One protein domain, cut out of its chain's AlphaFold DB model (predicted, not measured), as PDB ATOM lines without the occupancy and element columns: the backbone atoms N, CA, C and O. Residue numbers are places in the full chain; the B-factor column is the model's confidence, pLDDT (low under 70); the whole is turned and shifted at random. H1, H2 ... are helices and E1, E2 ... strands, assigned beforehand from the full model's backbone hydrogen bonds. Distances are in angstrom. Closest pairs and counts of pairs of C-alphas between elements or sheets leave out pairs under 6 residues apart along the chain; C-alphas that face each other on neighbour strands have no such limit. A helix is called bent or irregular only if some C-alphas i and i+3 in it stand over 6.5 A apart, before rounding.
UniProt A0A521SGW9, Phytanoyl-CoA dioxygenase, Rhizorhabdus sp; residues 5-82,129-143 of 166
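What this domain is: This is residues 5 to 82 and 129 to 143 of the 166 residues of the protein "Phytanoyl-CoA dioxygenase" of Rhizorhabdus sp (UniProt A0A521SGW9). Little regular structure: a small antiparallel ribbon of E1 and E2 lies to one side of three short helices, of which H1 and H2 are side by side and H3 is beyond H2 and turned across it, while long stretches with no named element, residues 5 to 16 and 129 to 143, make up much of the rest; residues 134 to 139 stick out. The 93 printed residues run H1, E1, H2, H3, E2, with 37 in named elements, class mixed. The whole is compact, radius of gyration of the C-alphas 13.9 A, spans 40 by 33 by 21 A.

How they stand to each other: H1, residues 17 to 28, touches H2, residues 43 to 48, opposite ways at a shallow tilt of 24 degrees; the closest C-alphas, of Ile 19 and Leu 48, are 6.7 A apart. H2 and H3, residues 54 to 63, only just touch, with 3 pairs of C-alphas within 8 A, and only at the corner by their link; the closest are Leu 48 and Val 55, 7.6 A. E1, residues 35 to 39, and E2, residues 72 to 75, are antiparallel at 156 degrees, with N 74 and O 37 within hydrogen-bond range at 2.8 A. Every O i to N i+4 pair is within range in H2, 6 of 8 in H1 and 3 of 6 in H3.

Where its parts are: H1, 17.2 A long, begins at C-alpha 17 (146.596, 192.055, 166.424) and is irregular: C-alphas 18 and 21 are 7.7 A apart. E1 is 11.8 A, H2 8.8 A, H3 14.8 A and E2 10.0 A, ending at C-alpha 75 (159.673, 203.236, 159.916).

The domain as a whole: Residues 83 to 128 are not printed; C-alphas 82 and 129 are 20.6 A apart across the cut. No link between named elements is long. Of the printed residues, only residue 82 has a pLDDT under 70.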
ATOM      1  N   GLY A   5     155.489 203.633 184.654       90.44
ATOM      2  CA  GLY A   5     155.882 204.647 185.643       90.44
ATOM      3  C   GLY A   5     157.335 204.523 186.135       90.44
ATOM      4  O   GLY A   5     158.026 205.532 186.303       90.44
ATOM      5  N   LYS A   6     157.834 203.293 186.324       92.94
ATOM      6  CA  LYS A   6     159.194 203.017 186.818       92.94
ATOM      7  C   LYS A   6     160.244 203.055 185.709       92.94
ATOM      8  O   LYS A   6     161.351 203.535 185.930       92.94
ATOM      9  N   ASP A   7     159.922 202.580 184.524       94.12
ATOM     10  CA  ASP A   7     160.933 202.323 183.503       94.12
ATOM     11  C   ASP A   7     160.806 203.263 182.303       94.12
ATOM     12  O   ASP A   7     161.741 203.380 181.519       94.12
ATOM     13  N   GLY A   8     159.682 203.974 182.172       94.19
ATOM     14  CA  GLY A   8     159.415 204.863 181.037       94.19
ATOM     15  C   GLY A   8     159.044 204.110 179.761       94.19
ATOM     16  O   GLY A   8     158.809 204.725 178.726       94.19
ATOM     17  N   ALA A   9     158.968 202.780 179.829       94.81
ATOM     18  CA  ALA A   9     158.562 201.913 178.738       94.81
ATOM     19  C   ALA A   9     157.819 200.688 179.273       94.81
ATOM     20  O   ALA A   9     158.093 200.199 180.369       94.81
ATOM     21  N   GLN A  10     156.894 200.176 178.467       94.75
ATOM     22  CA  GLN A  10     156.169 198.938 178.721       94.75
ATOM     23  C   GLN A  10     155.869 198.252 177.389       94.75
ATOM     24  O   GLN A  10     155.518 198.905 176.409       94.75
ATOM     25  N   HIS A  11     156.005 196.927 177.356       93.56
ATOM     26  CA  HIS A  11     155.742 196.131 176.161       93.56
ATOM     27  C   HIS A  11     154.422 195.369 176.297       93.56
ATOM     28  O   HIS A  11     154.230 194.611 177.250       93.56
ATOM     29  N   PHE A  12     153.546 195.537 175.306       94.12
ATOM     30  CA  PHE A  12     152.268 194.842 175.201       94.12
ATOM     31  C   PHE A  12     152.309 193.850 174.040       94.12
ATOM     32  O   PHE A  12     152.450 194.232 172.879       94.12
ATOM     33  N   LYS A  13     152.171 192.558 174.344       93.62
ATOM     34  CA  LYS A  13     152.148 191.511 173.316       93.62
ATOM     35  C   LYS A  13     150.790 191.492 172.617       93.62
ATOM     36  O   LYS A  13     149.765 191.533 173.287       93.62
ATOM     37  N   ARG A  14     150.791 191.355 171.284       94.12
ATOM     38  CA  ARG A  14     149.585 191.166 170.445       94.12
ATOM     39  C   ARG A  14     148.549 192.302 170.533       94.12
ATOM     40  O   ARG A  14     147.434 192.124 170.061       94.12
ATOM     41  N   ALA A  15     148.910 193.466 171.079       95.12
ATOM     42  CA  ALA A  15     147.990 194.589 171.276       95.12
ATOM     43  C   ALA A  15     147.369 195.114 169.973       95.12
ATOM     44  O   ALA A  15     146.197 195.465 169.946       95.12
ATOM     45  N   ALA A  16     148.142 195.126 168.887       95.88
ATOM     46  CA  ALA A  16     147.669 195.571 167.580       95.88
ATOM     47  C   ALA A  16     147.042 194.443 166.742       95.88
ATOM     48  O   ALA A  16     146.647 194.683 165.608       95.88
ATOM     49  N   LEU A  17     146.956 193.207 167.254       95.62
ATOM     50  CA  LEU A  17     146.596 192.055 166.424       95.62
ATOM     51  C   LEU A  17     145.194 192.181 165.815       95.62
ATOM     52  O   LEU A  17     145.009 191.833 164.655       95.62
ATOM     53  N   SER A  18     144.229 192.703 166.576       95.94
ATOM     54  CA  SER A  18     142.851 192.885 166.105       95.94
ATOM     55  C   SER A  18     142.712 193.949 165.015       95.94
ATOM     56  O   SER A  18     141.755 193.898 164.253       95.94
ATOM     57  N   ILE A  19     143.648 194.899 164.943       95.69
ATOM     58  CA  ILE A  19     143.638 195.985 163.954       95.69
ATOM     59  C   ILE A  19     144.640 195.758 162.822       95.69
ATOM     60  O   ILE A  19     144.690 196.563 161.903       95.69
ATOM     61  N   MET A  20     145.447 194.694 162.884       95.75
ATOM     62  CA  MET A  20     146.583 194.511 161.980       95.75
ATOM     63  C   MET A  20     146.180 194.468 160.499       95.75
ATOM     64  O   MET A  20     146.827 195.171 159.735       95.75
ATOM     65  N   PRO A  21     145.128 193.737 160.072       95.75
ATOM     66  CA  PRO A  21     144.731 193.732 158.662       95.75
ATOM     67  C   PRO A  21     144.389 195.138 158.154       95.75
ATOM     68  O   PRO A  21     145.030 195.625 157.234       95.75
ATOM     69  N   ALA A  22     143.490 195.842 158.848       95.38
ATOM     70  CA  ALA A  22     143.100 197.202 158.481       95.38
ATOM     71  C   ALA A  22     144.275 198.189 158.550       95.38
ATOM     72  O   ALA A  22     144.355 199.115 157.752       95.38
ATOM     73  N   LEU A  23     145.197 198.008 159.501       94.62
ATOM     74  CA  LEU A  23     146.408 198.816 159.572       94.62
ATOM     75  C   LEU A  23     147.295 198.580 158.345       94.62
ATOM     76  O   LEU A  23     147.804 199.548 157.802       94.62
ATOM     77  N   LEU A  24     147.476 197.335 157.902       93.88
ATOM     78  CA  LEU A  24     148.269 197.022 156.712       93.88
ATOM     79  C   LEU A  24     147.633 197.581 155.433       93.88
ATOM     80  O   LEU A  24     148.365 198.136 154.619       93.88
ATOM     81  N   ASP A  25     146.305 197.543 155.310       94.00
ATOM     82  CA  ASP A  25     145.583 198.126 154.167       94.00
ATOM     83  C   ASP A  25     145.867 199.634 154.024       94.00
ATOM     84  O   ASP A  25     146.088 200.144 152.927       94.00
ATOM     85  N   VAL A  26     145.937 200.366 155.144       92.50
ATOM     86  CA  VAL A  26     146.313 201.795 155.145       92.50
ATOM     87  C   VAL A  26     147.739 202.006 154.649       92.50
ATOM     88  O   VAL A  26     148.038 203.006 153.994       92.50
ATOM     89  N   LEU A  27     148.641 201.093 155.004       92.12
ATOM     90  CA  LEU A  27     150.060 201.220 154.702       92.12
ATOM     91  C   LEU A  27     150.404 200.776 153.276       92.12
ATOM     92  O   LEU A  27     151.431 201.206 152.763       92.12
ATOM     93  N   GLU A  28     149.562 199.970 152.625       90.12
ATOM     94  CA  GLU A  28     149.797 199.445 151.272       90.12
ATOM     95  C   GLU A  28     149.971 200.555 150.223       90.12
ATOM     96  O   GLU A  28     150.781 200.436 149.307       90.12
ATOM     97  N   ALA A  29     149.261 201.675 150.385       83.81
ATOM     98  CA  ALA A  29     149.346 202.818 149.477       83.81
ATOM     99  C   ALA A  29     150.609 203.684 149.672       83.81
ATOM    100  O   ALA A  29     150.810 204.659 148.940       83.81
ATOM    101  N   LEU A  30     151.441 203.387 150.674       87.69
ATOM    102  CA  LEU A  30     152.611 204.192 151.011       87.69
ATOM    103  C   LEU A  30     153.869 203.711 150.278       87.69
ATOM    104  O   LEU A  30     154.003 202.526 149.975       87.69
ATOM    105  N   PRO A  31     154.843 204.607 150.033       85.00
ATOM    106  CA  PRO A  31     156.145 204.199 149.526       85.00
ATOM    107  C   PRO A  31     156.811 203.182 150.460       85.00
ATOM    108  O   PRO A  31     156.847 203.386 151.673       85.00
ATOM    109  N   THR A  32     157.385 202.133 149.883       84.81
ATOM    110  CA  THR A  32     158.185 201.139 150.603       84.81
ATOM    111  C   THR A  32     159.665 201.528 150.633       84.81
ATOM    112  O   THR A  32     160.103 202.444 149.932       84.81
ATOM    113  N   ASP A  33     160.434 200.847 151.482       82.12
ATOM    114  CA  ASP A  33     161.874 201.033 151.693       82.12
ATOM    115  C   ASP A  33     162.263 202.475 152.061       82.12
ATOM    116  O   ASP A  33     163.291 203.016 151.642       82.12
ATOM    117  N   ARG A  34     161.411 203.135 152.852       82.56
ATOM    118  CA  ARG A  34     161.629 204.512 153.295       82.56
ATOM    119  C   ARG A  34     161.380 204.662 154.797       82.56
ATOM    120  O   ARG A  34     160.228 204.711 155.239       82.56
ATOM    121  N   PRO A  35     162.439 204.847 155.603       82.12
ATOM    122  CA  PRO A  35     162.268 205.094 157.020       82.12
ATOM    123  C   PRO A  35     161.782 206.525 157.259       82.12
ATOM    124  O   PRO A  35     162.288 207.487 156.678       82.12
ATOM    125  N   GLY A  36     160.843 206.683 158.189       86.50
ATOM    126  CA  GLY A  36     160.444 207.991 158.696       86.50
ATOM    127  C   GLY A  36     159.355 208.695 157.887       86.50
ATOM    128  O   GLY A  36     159.256 209.919 157.993       86.50
ATOM    129  N   ILE A  37     158.543 207.953 157.124       89.69
ATOM    130  CA  ILE A  37     157.363 208.501 156.438       89.69
ATOM    131  C   ILE A  37     156.383 209.002 157.495       89.69
ATOM    132  O   ILE A  37     155.930 208.243 158.352       89.69
ATOM    133  N   ARG A  38     156.033 210.285 157.442       91.00
ATOM    134  CA  ARG A  38     155.013 210.855 158.326       91.00
ATOM    135  C   ARG A  38     153.626 210.623 157.742       91.00
ATOM    136  O   ARG A  38     153.346 211.047 156.627       91.00
ATOM    137  N   LEU A  39     152.760 209.983 158.520       91.12
ATOM    138  CA  LEU A  39     151.401 209.641 158.105       91.12
ATOM    139  C   LEU A  39     150.453 210.784 158.472       91.12
ATOM    140  O   LEU A  39     150.367 211.172 159.640       91.12
ATOM    141  N   HIS A  40     149.738 211.316 157.484       88.94
ATOM    142  CA  HIS A  40     148.741 212.368 157.667       88.94
ATOM    143  C   HIS A  40     147.613 212.224 156.643       88.94
ATOM    144  O   HIS A  40     147.827 211.694 155.561       88.94
ATOM    145  N   GLY A  41     146.416 212.723 156.963       88.12
ATOM    146  CA  GLY A  41     145.280 212.667 156.033       88.12
ATOM    147  C   GLY A  41     144.621 211.290 155.895       88.12
ATOM    148  O   GLY A  41     143.953 211.061 154.897       88.12
ATOM    149  N   HIS A  42     144.775 210.419 156.899       90.69
ATOM    150  CA  HIS A  42     144.204 209.065 156.956       90.69
ATOM    151  C   HIS A  42     143.161 208.952 158.089       90.69
ATOM    152  O   HIS A  42     143.527 208.614 159.223       90.69
ATOM    153  N   PRO A  43     141.875 209.288 157.854       92.44
ATOM    154  CA  PRO A  43     140.811 209.153 158.855       92.44
ATOM    155  C   PRO A  43     140.671 207.731 159.409       92.44
ATOM    156  O   PRO A  43     140.437 207.544 160.602       92.44
ATOM    157  N   GLU A  44     140.863 206.731 158.559       93.88
ATOM    158  CA  GLU A  44     140.853 205.318 158.908       93.88
ATOM    159  C   GLU A  44     141.962 204.976 159.912       93.88
ATOM    160  O   GLU A  44     141.690 204.345 160.934       93.88
ATOM    161  N   LEU A  45     143.178 205.503 159.729       94.56
ATOM    162  CA  LEU A  45     144.260 205.348 160.702       94.56
ATOM    163  C   LEU A  45     143.907 206.009 162.036       94.56
ATOM    164  O   LEU A  45     144.167 205.445 163.098       94.56
ATOM    165  N   ALA A  46     143.300 207.198 161.997       94.00
ATOM    166  CA  ALA A  46     142.871 207.887 163.209       94.00
ATOM    167  C   ALA A  46     141.829 207.070 163.995       94.00
ATOM    168  O   ALA A  46     141.916 207.007 165.220       94.00
ATOM    169  N   ALA A  47     140.899 206.398 163.307       95.25
ATOM    170  CA  ALA A  47     139.913 205.511 163.924       95.25
ATOM    171  C   ALA A  47     140.547 204.238 164.521       95.25
ATOM    172  O   ALA A  47     140.173 203.805 165.612       95.25
ATOM    173  N   LEU A  48     141.548 203.654 163.854       95.62
ATOM    174  CA  LEU A  48     142.294 202.501 164.383       95.62
ATOM    175  C   LEU A  48     143.095 202.846 165.650       95.62
ATOM    176  O   LEU A  48     143.281 201.998 166.524       95.62
ATOM    177  N   LEU A  49     143.559 204.094 165.762       95.62
ATOM    178  CA  LEU A  49     144.346 204.601 166.891       95.62
ATOM    179  C   LEU A  49     143.507 205.331 167.955       95.62
ATOM    180  O   LEU A  49     144.073 205.916 168.883       95.62
ATOM    181  N   ALA A  50     142.178 205.323 167.829       96.06
ATOM    182  CA  ALA A  50     141.275 205.994 168.754       96.06
ATOM    183  C   ALA A  50     141.368 205.414 170.178       96.06
ATOM    184  O   ALA A  50     141.691 204.241 170.377       96.06
ATOM    185  N   ALA A  51     141.097 206.255 171.180       96.38
ATOM    186  CA  ALA A  51     141.255 205.935 172.602       96.38
ATOM    187  C   ALA A  51     140.386 204.757 173.084       96.38
ATOM    188  O   ALA A  51     140.694 204.140 174.099       96.38
ATOM    189  N   ASP A  52     139.316 204.445 172.363       94.94
ATOM    190  CA  ASP A  52     138.389 203.340 172.601       94.94
ATOM    191  C   ASP A  52     138.702 202.084 171.762       94.94
ATOM    192  O   ASP A  52     138.009 201.075 171.877       94.94
ATOM    193  N   ASN A  53     139.771 202.111 170.961       95.50
ATOM    194  CA  ASN A  53     140.237 200.986 170.151       95.50
ATOM    195  C   ASN A  53     141.476 200.306 170.775       95.50
ATOM    196  O   ASN A  53     142.041 200.777 171.761       95.50
ATOM    197  N   SER A  54     141.930 199.179 170.219       95.06
ATOM    198  CA  SER A  54     142.932 198.300 170.841       95.06
ATOM    199  C   SER A  54     144.232 199.014 171.227       95.06
ATOM    200  O   SER A  54     144.623 198.994 172.394       95.06
ATOM    201  N   VAL A  55     144.885 199.695 170.282       95.50
ATOM    202  CA  VAL A  55     146.153 200.400 170.524       95.50
ATOM    203  C   VAL A  55     145.930 201.699 171.296       95.50
ATOM    204  O   VAL A  55     146.657 201.964 172.253       95.50
ATOM    205  N   GLY A  56     144.922 202.496 170.937       96.19
ATOM    206  CA  GLY A  56     144.665 203.771 171.610       96.19
ATOM    207  C   GLY A  56     144.208 203.612 173.063       96.19
ATOM    208  O   GLY A  56     144.589 204.429 173.902       96.19
ATOM    209  N   SER A  57     143.514 202.523 173.408       96.50
ATOM    210  CA  SER A  57     143.120 202.218 174.793       96.50
ATOM    211  C   SER A  57     144.313 202.048 175.735       96.50
ATOM    212  O   SER A  57     144.227 202.387 176.914       96.50
ATOM    213  N   ILE A  58     145.469 201.608 175.222       96.44
ATOM    214  CA  ILE A  58     146.708 201.535 176.005       96.44
ATOM    215  C   ILE A  58     147.141 202.933 176.445       96.44
ATOM    216  O   ILE A  58     147.476 203.126 177.614       96.44
ATOM    217  N   ALA A  59     147.107 203.913 175.538       96.00
ATOM    218  CA  ALA A  59     147.382 205.301 175.895       96.00
ATOM    219  C   ALA A  59     146.287 205.867 176.808       96.00
ATOM    220  O   ALA A  59     146.608 206.531 177.791       96.00
ATOM    221  N   ALA A  60     145.014 205.564 176.541       96.75
ATOM    222  CA  ALA A  60     143.883 206.056 177.327       96.75
ATOM    223  C   ALA A  60     143.913 205.582 178.788       96.75
ATOM    224  O   ALA A  60     143.555 206.343 179.684       96.75
ATOM    225  N   ASN A  61     144.412 204.373 179.052       95.31
ATOM    226  CA  ASN A  61     144.604 203.860 180.412       95.31
ATOM    227  C   ASN A  61     145.622 204.670 181.234       95.31
ATOM    228  O   ASN A  61     145.641 204.561 182.458       95.31
ATOM    229  N   VAL A  62     146.470 205.469 180.579       94.06
ATOM    230  CA  VAL A  62     147.500 206.286 181.233       94.06
ATOM    231  C   VAL A  62     147.163 207.775 181.169       94.06
ATOM    232  O   VAL A  62     147.312 208.484 182.158       94.06
ATOM    233  N   LEU A  63     146.701 208.253 180.012       95.19
ATOM    234  CA  LEU A  63     146.439 209.669 179.724       95.19
ATOM    235  C   LEU A  63     144.969 210.071 179.915       95.19
ATOM    236  O   LEU A  63     144.635 211.255 179.862       95.19
ATOM    237  N   GLY A  64     144.081 209.099 180.115       95.94
ATOM    238  CA  GLY A  64     142.637 209.285 180.175       95.94
ATOM    239  C   GLY A  64     141.947 209.220 178.803       95.94
ATOM    240  O   GLY A  64     142.584 209.334 177.753       95.94
ATOM    241  N   PRO A  65     140.608 209.097 178.786       95.44
ATOM    242  CA  PRO A  65     139.823 208.810 177.578       95.44
ATOM    243  C   PRO A  65     139.784 209.957 176.558       95.44
ATOM    244  O   PRO A  65     139.328 209.772 175.436       95.44
ATOM    245  N   LYS A  66     140.247 211.156 176.931       95.06
ATOM    246  CA  LYS A  66     140.305 212.328 176.041       95.06
ATOM    247  C   LYS A  66     141.605 212.407 175.232       95.06
ATOM    248  O   LYS A  66     141.793 213.369 174.486       95.06
ATOM    249  N   CYS A  67     142.521 211.450 175.401       95.19
ATOM    250  CA  CYS A  67     143.748 211.407 174.616       95.19
ATOM    251  C   CYS A  67     143.443 211.128 173.138       95.19
ATOM    252  O   CYS A  67     142.437 210.508 172.798       95.19
ATOM    253  N   ARG A  68     144.334 211.569 172.250       93.88
ATOM    254  CA  ARG A  68     144.247 211.287 170.816       93.88
ATOM    255  C   ARG A  68     145.634 211.164 170.214       93.88
ATOM    256  O   ARG A  68     146.575 211.793 170.701       93.88
ATOM    257  N   ALA A  69     145.746 210.410 169.126       93.81
ATOM    258  CA  ALA A  69     146.949 210.423 168.311       93.81
ATOM    259  C   ALA A  69     147.147 211.821 167.699       93.81
ATOM    260  O   ALA A  69     146.217 212.412 167.151       93.81
ATOM    261  N   VAL A  70     148.362 212.358 167.811       92.50
ATOM    262  CA  VAL A  70     148.724 213.684 167.268       92.50
ATOM    263  C   VAL A  70     149.831 213.621 166.217       92.50
ATOM    264  O   VAL A  70     150.124 214.617 165.564       92.50
ATOM    265  N   ARG A  71     150.477 212.460 166.067       92.50
ATOM    266  CA  ARG A  71     151.562 212.218 165.117       92.50
ATOM    267  C   ARG A  71     151.699 210.717 164.879       92.50
ATOM    268  O   ARG A  71     151.712 209.959 165.845       92.50
ATOM    269  N   ALA A  72     151.876 210.319 163.624       93.56
ATOM    270  CA  ALA A  72     152.192 208.949 163.240       93.56
ATOM    271  C   ALA A  72     153.361 208.943 162.245       93.56
ATOM    272  O   ALA A  72     153.460 209.816 161.380       93.56
ATOM    273  N   ILE A  73     154.280 207.992 162.416       92.94
ATOM    274  CA  ILE A  73     155.477 207.846 161.585       92.94
ATOM    275  C   ILE A  73     155.675 206.357 161.300       92.94
ATOM    276  O   ILE A  73     155.761 205.565 162.239       92.94
ATOM    277  N   LEU A  74     155.768 205.996 160.023       92.62
ATOM    278  CA  LEU A  74     156.145 204.665 159.568       92.62
ATOM    279  C   LEU A  74     157.670 204.583 159.437       92.62
ATOM    280  O   LEU A  74     158.311 205.422 158.801       92.62
ATOM    281  N   PHE A  75     158.255 203.556 160.045       89.19
ATOM    282  CA  PHE A  75     159.673 203.236 159.916       89.19
ATOM    283  C   PHE A  75     159.828 201.943 159.124       89.19
ATOM    284  O   PHE A  75     160.052 200.893 159.720       89.19
ATOM    285  N   ASP A  76     159.714 202.037 157.801       87.56
ATOM    286  CA  ASP A  76     160.064 200.929 156.917       87.56
ATOM    287  C   ASP A  76     161.586 200.909 156.719       87.56
ATOM    288  O   ASP A  76     162.174 201.877 156.232       87.56
ATOM    289  N   LYS A  77     162.238 199.857 157.211       81.06
ATOM    290  CA  LYS A  77     163.697 199.728 157.236       81.06
ATOM    291  C   LYS A  77     164.105 198.448 156.526       81.06
ATOM    292  O   LYS A  77     163.880 197.359 157.048       81.06
ATOM    293  N   SER A  78     164.804 198.580 155.406       79.81
ATOM    294  CA  SER A  78     165.527 197.466 154.792       79.81
ATOM    295  C   SER A  78     166.982 197.410 155.277       79.81
ATOM    296  O   SER A  78     167.501 198.397 155.814       79.81
ATOM    297  N   PRO A  79     167.701 196.292 155.056       77.00
ATOM    298  CA  PRO A  79     169.145 196.233 155.279       77.00
ATOM    299  C   PRO A  79     169.930 197.316 154.519       77.00
ATOM    300  O   PRO A  79     170.954 197.778 155.017       77.00
ATOM    301  N   GLY A  80     169.447 197.733 153.341       72.88
ATOM    302  CA  GLY A  80     170.058 198.787 152.526       72.88
ATOM    303  C   GLY A  80     169.739 200.208 153.002       72.88
ATOM    304  O   GLY A  80     170.507 201.125 152.721       72.88
ATOM    305  N   ASN A  81     168.654 200.389 153.763       71.75
ATOM    306  CA  ASN A  81     168.167 201.689 154.222       71.75
ATOM    307  C   ASN A  81     167.919 201.719 155.744       71.75
ATOM    308  O   ASN A  81     166.856 202.107 156.238       71.75
ATOM    309  N   ASN A  82     168.917 201.287 156.518       67.38
ATOM    310  CA  ASN A  82     168.840 201.222 157.976       67.38
ATOM    311  C   ASN A  82     169.558 202.404 158.644       67.38
ATOM    312  O   ASN A  82     170.651 202.267 159.194       67.38
ATOM    313  N   LEU A 129     153.409 205.378 171.299       95.69
ATOM    314  CA  LEU A 129     153.118 203.970 171.042       95.69
ATOM    315  C   LEU A 129     153.897 203.525 169.803       95.69
ATOM    316  O   LEU A 129     153.778 204.132 168.740       95.69
ATOM    317  N   ARG A 130     154.689 202.458 169.938       94.81
ATOM    318  CA  ARG A 130     155.398 201.822 168.822       94.81
ATOM    319  C   ARG A 130     154.774 200.462 168.541       94.81
ATOM    320  O   ARG A 130     154.800 199.582 169.397       94.81
ATOM    321  N   VAL A 131     154.233 200.305 167.337       94.38
ATOM    322  CA  VAL A 131     153.693 199.038 166.837       94.38
ATOM    323  C   VAL A 131     154.752 198.380 165.961       94.38
ATOM    324  O   VAL A 131     155.320 199.026 165.086       94.38
ATOM    325  N   HIS A 132     155.041 197.107 166.219       93.31
ATOM    326  CA  HIS A 132     155.867 196.291 165.331       93.31
ATOM    327  C   HIS A 132     154.958 195.627 164.296       93.31
ATOM    328  O   HIS A 132     154.000 194.951 164.678       93.31
ATOM    329  N   LEU A 133     155.244 195.863 163.016       92.00
ATOM    330  CA  LEU A 133     154.507 195.291 161.884       92.00
ATOM    331  C   LEU A 133     155.115 193.952 161.436       92.00
ATOM    332  O   LEU A 133     154.441 193.130 160.826       92.00
ATOM    333  N   ASP A 134     156.365 193.714 161.821       89.00
ATOM    334  CA  ASP A 134     157.168 192.531 161.537       89.00
ATOM    335  C   ASP A 134     157.922 192.051 162.803       89.00
ATOM    336  O   ASP A 134     157.940 192.737 163.838       89.00
ATOM    337  N   PRO A 135     158.515 190.841 162.786       89.19
ATOM    338  CA  PRO A 135     159.317 190.341 163.898       89.19
ATOM    339  C   PRO A 135     160.575 191.184 164.182       89.19
ATOM    340  O   PRO A 135     161.570 191.146 163.460       89.19
ATOM    341  N   VAL A 136     160.587 191.853 165.339       87.81
ATOM    342  CA  VAL A 136     161.763 192.579 165.841       87.81
ATOM    343  C   VAL A 136     162.622 191.673 166.726       87.81
ATOM    344  O   VAL A 136     162.166 191.134 167.735       87.81
ATOM    345  N   THR A 137     163.893 191.539 166.360       86.56
ATOM    346  CA  THR A 137     164.930 190.789 167.077       86.56
ATOM    347  C   THR A 137     165.962 191.751 167.670       86.56
ATOM    348  O   THR A 137     165.919 192.957 167.433       86.56
ATOM    349  N   ALA A 138     166.948 191.221 168.400       84.12
ATOM    350  CA  ALA A 138     168.091 192.013 168.858       84.12
ATOM    351  C   ALA A 138     168.909 192.630 167.702       84.12
ATOM    352  O   ALA A 138     169.630 193.600 167.918       84.12
ATOM    353  N   TYR A 139     168.778 192.091 166.484       79.62
ATOM    354  CA  TYR A 139     169.569 192.478 165.316       79.62
ATOM    355  C   TYR A 139     168.766 193.255 164.261       79.62
ATOM    356  O   TYR A 139     169.362 193.851 163.368       79.62
ATOM    357  N   SER A 140     167.432 193.312 164.364       78.31
ATOM    358  CA  SER A 140     166.559 194.043 163.428       78.31
ATOM    359  C   SER A 140     166.067 195.370 164.015       78.31
ATOM    360  O   SER A 140     164.878 195.592 164.218       78.31
ATOM    361  N   ALA A 141     167.019 196.268 164.295       72.38
ATOM    362  CA  ALA A 141     166.776 197.651 164.725       72.38
ATOM    363  C   ALA A 141     165.783 197.808 165.908       72.38
ATOM    364  O   ALA A 141     164.808 198.572 165.801       72.38
ATOM    365  N   PRO A 142     166.022 197.128 167.050       83.25
ATOM    366  CA  PRO A 142     165.153 197.246 168.213       83.25
ATOM    367  C   PRO A 142     165.141 198.682 168.750       83.25
ATOM    368  O   PRO A 142     166.142 199.398 168.699       83.25
ATOM    369  N   LEU A 143     164.003 199.104 169.307       88.00
ATOM    370  CA  LEU A 143     163.971 200.311 170.126       88.00
ATOM    371  C   LEU A 143     164.693 200.025 171.444       88.00
ATOM    372  O   LEU A 143     164.276 199.147 172.200       88.00
TER     373      LEU A 143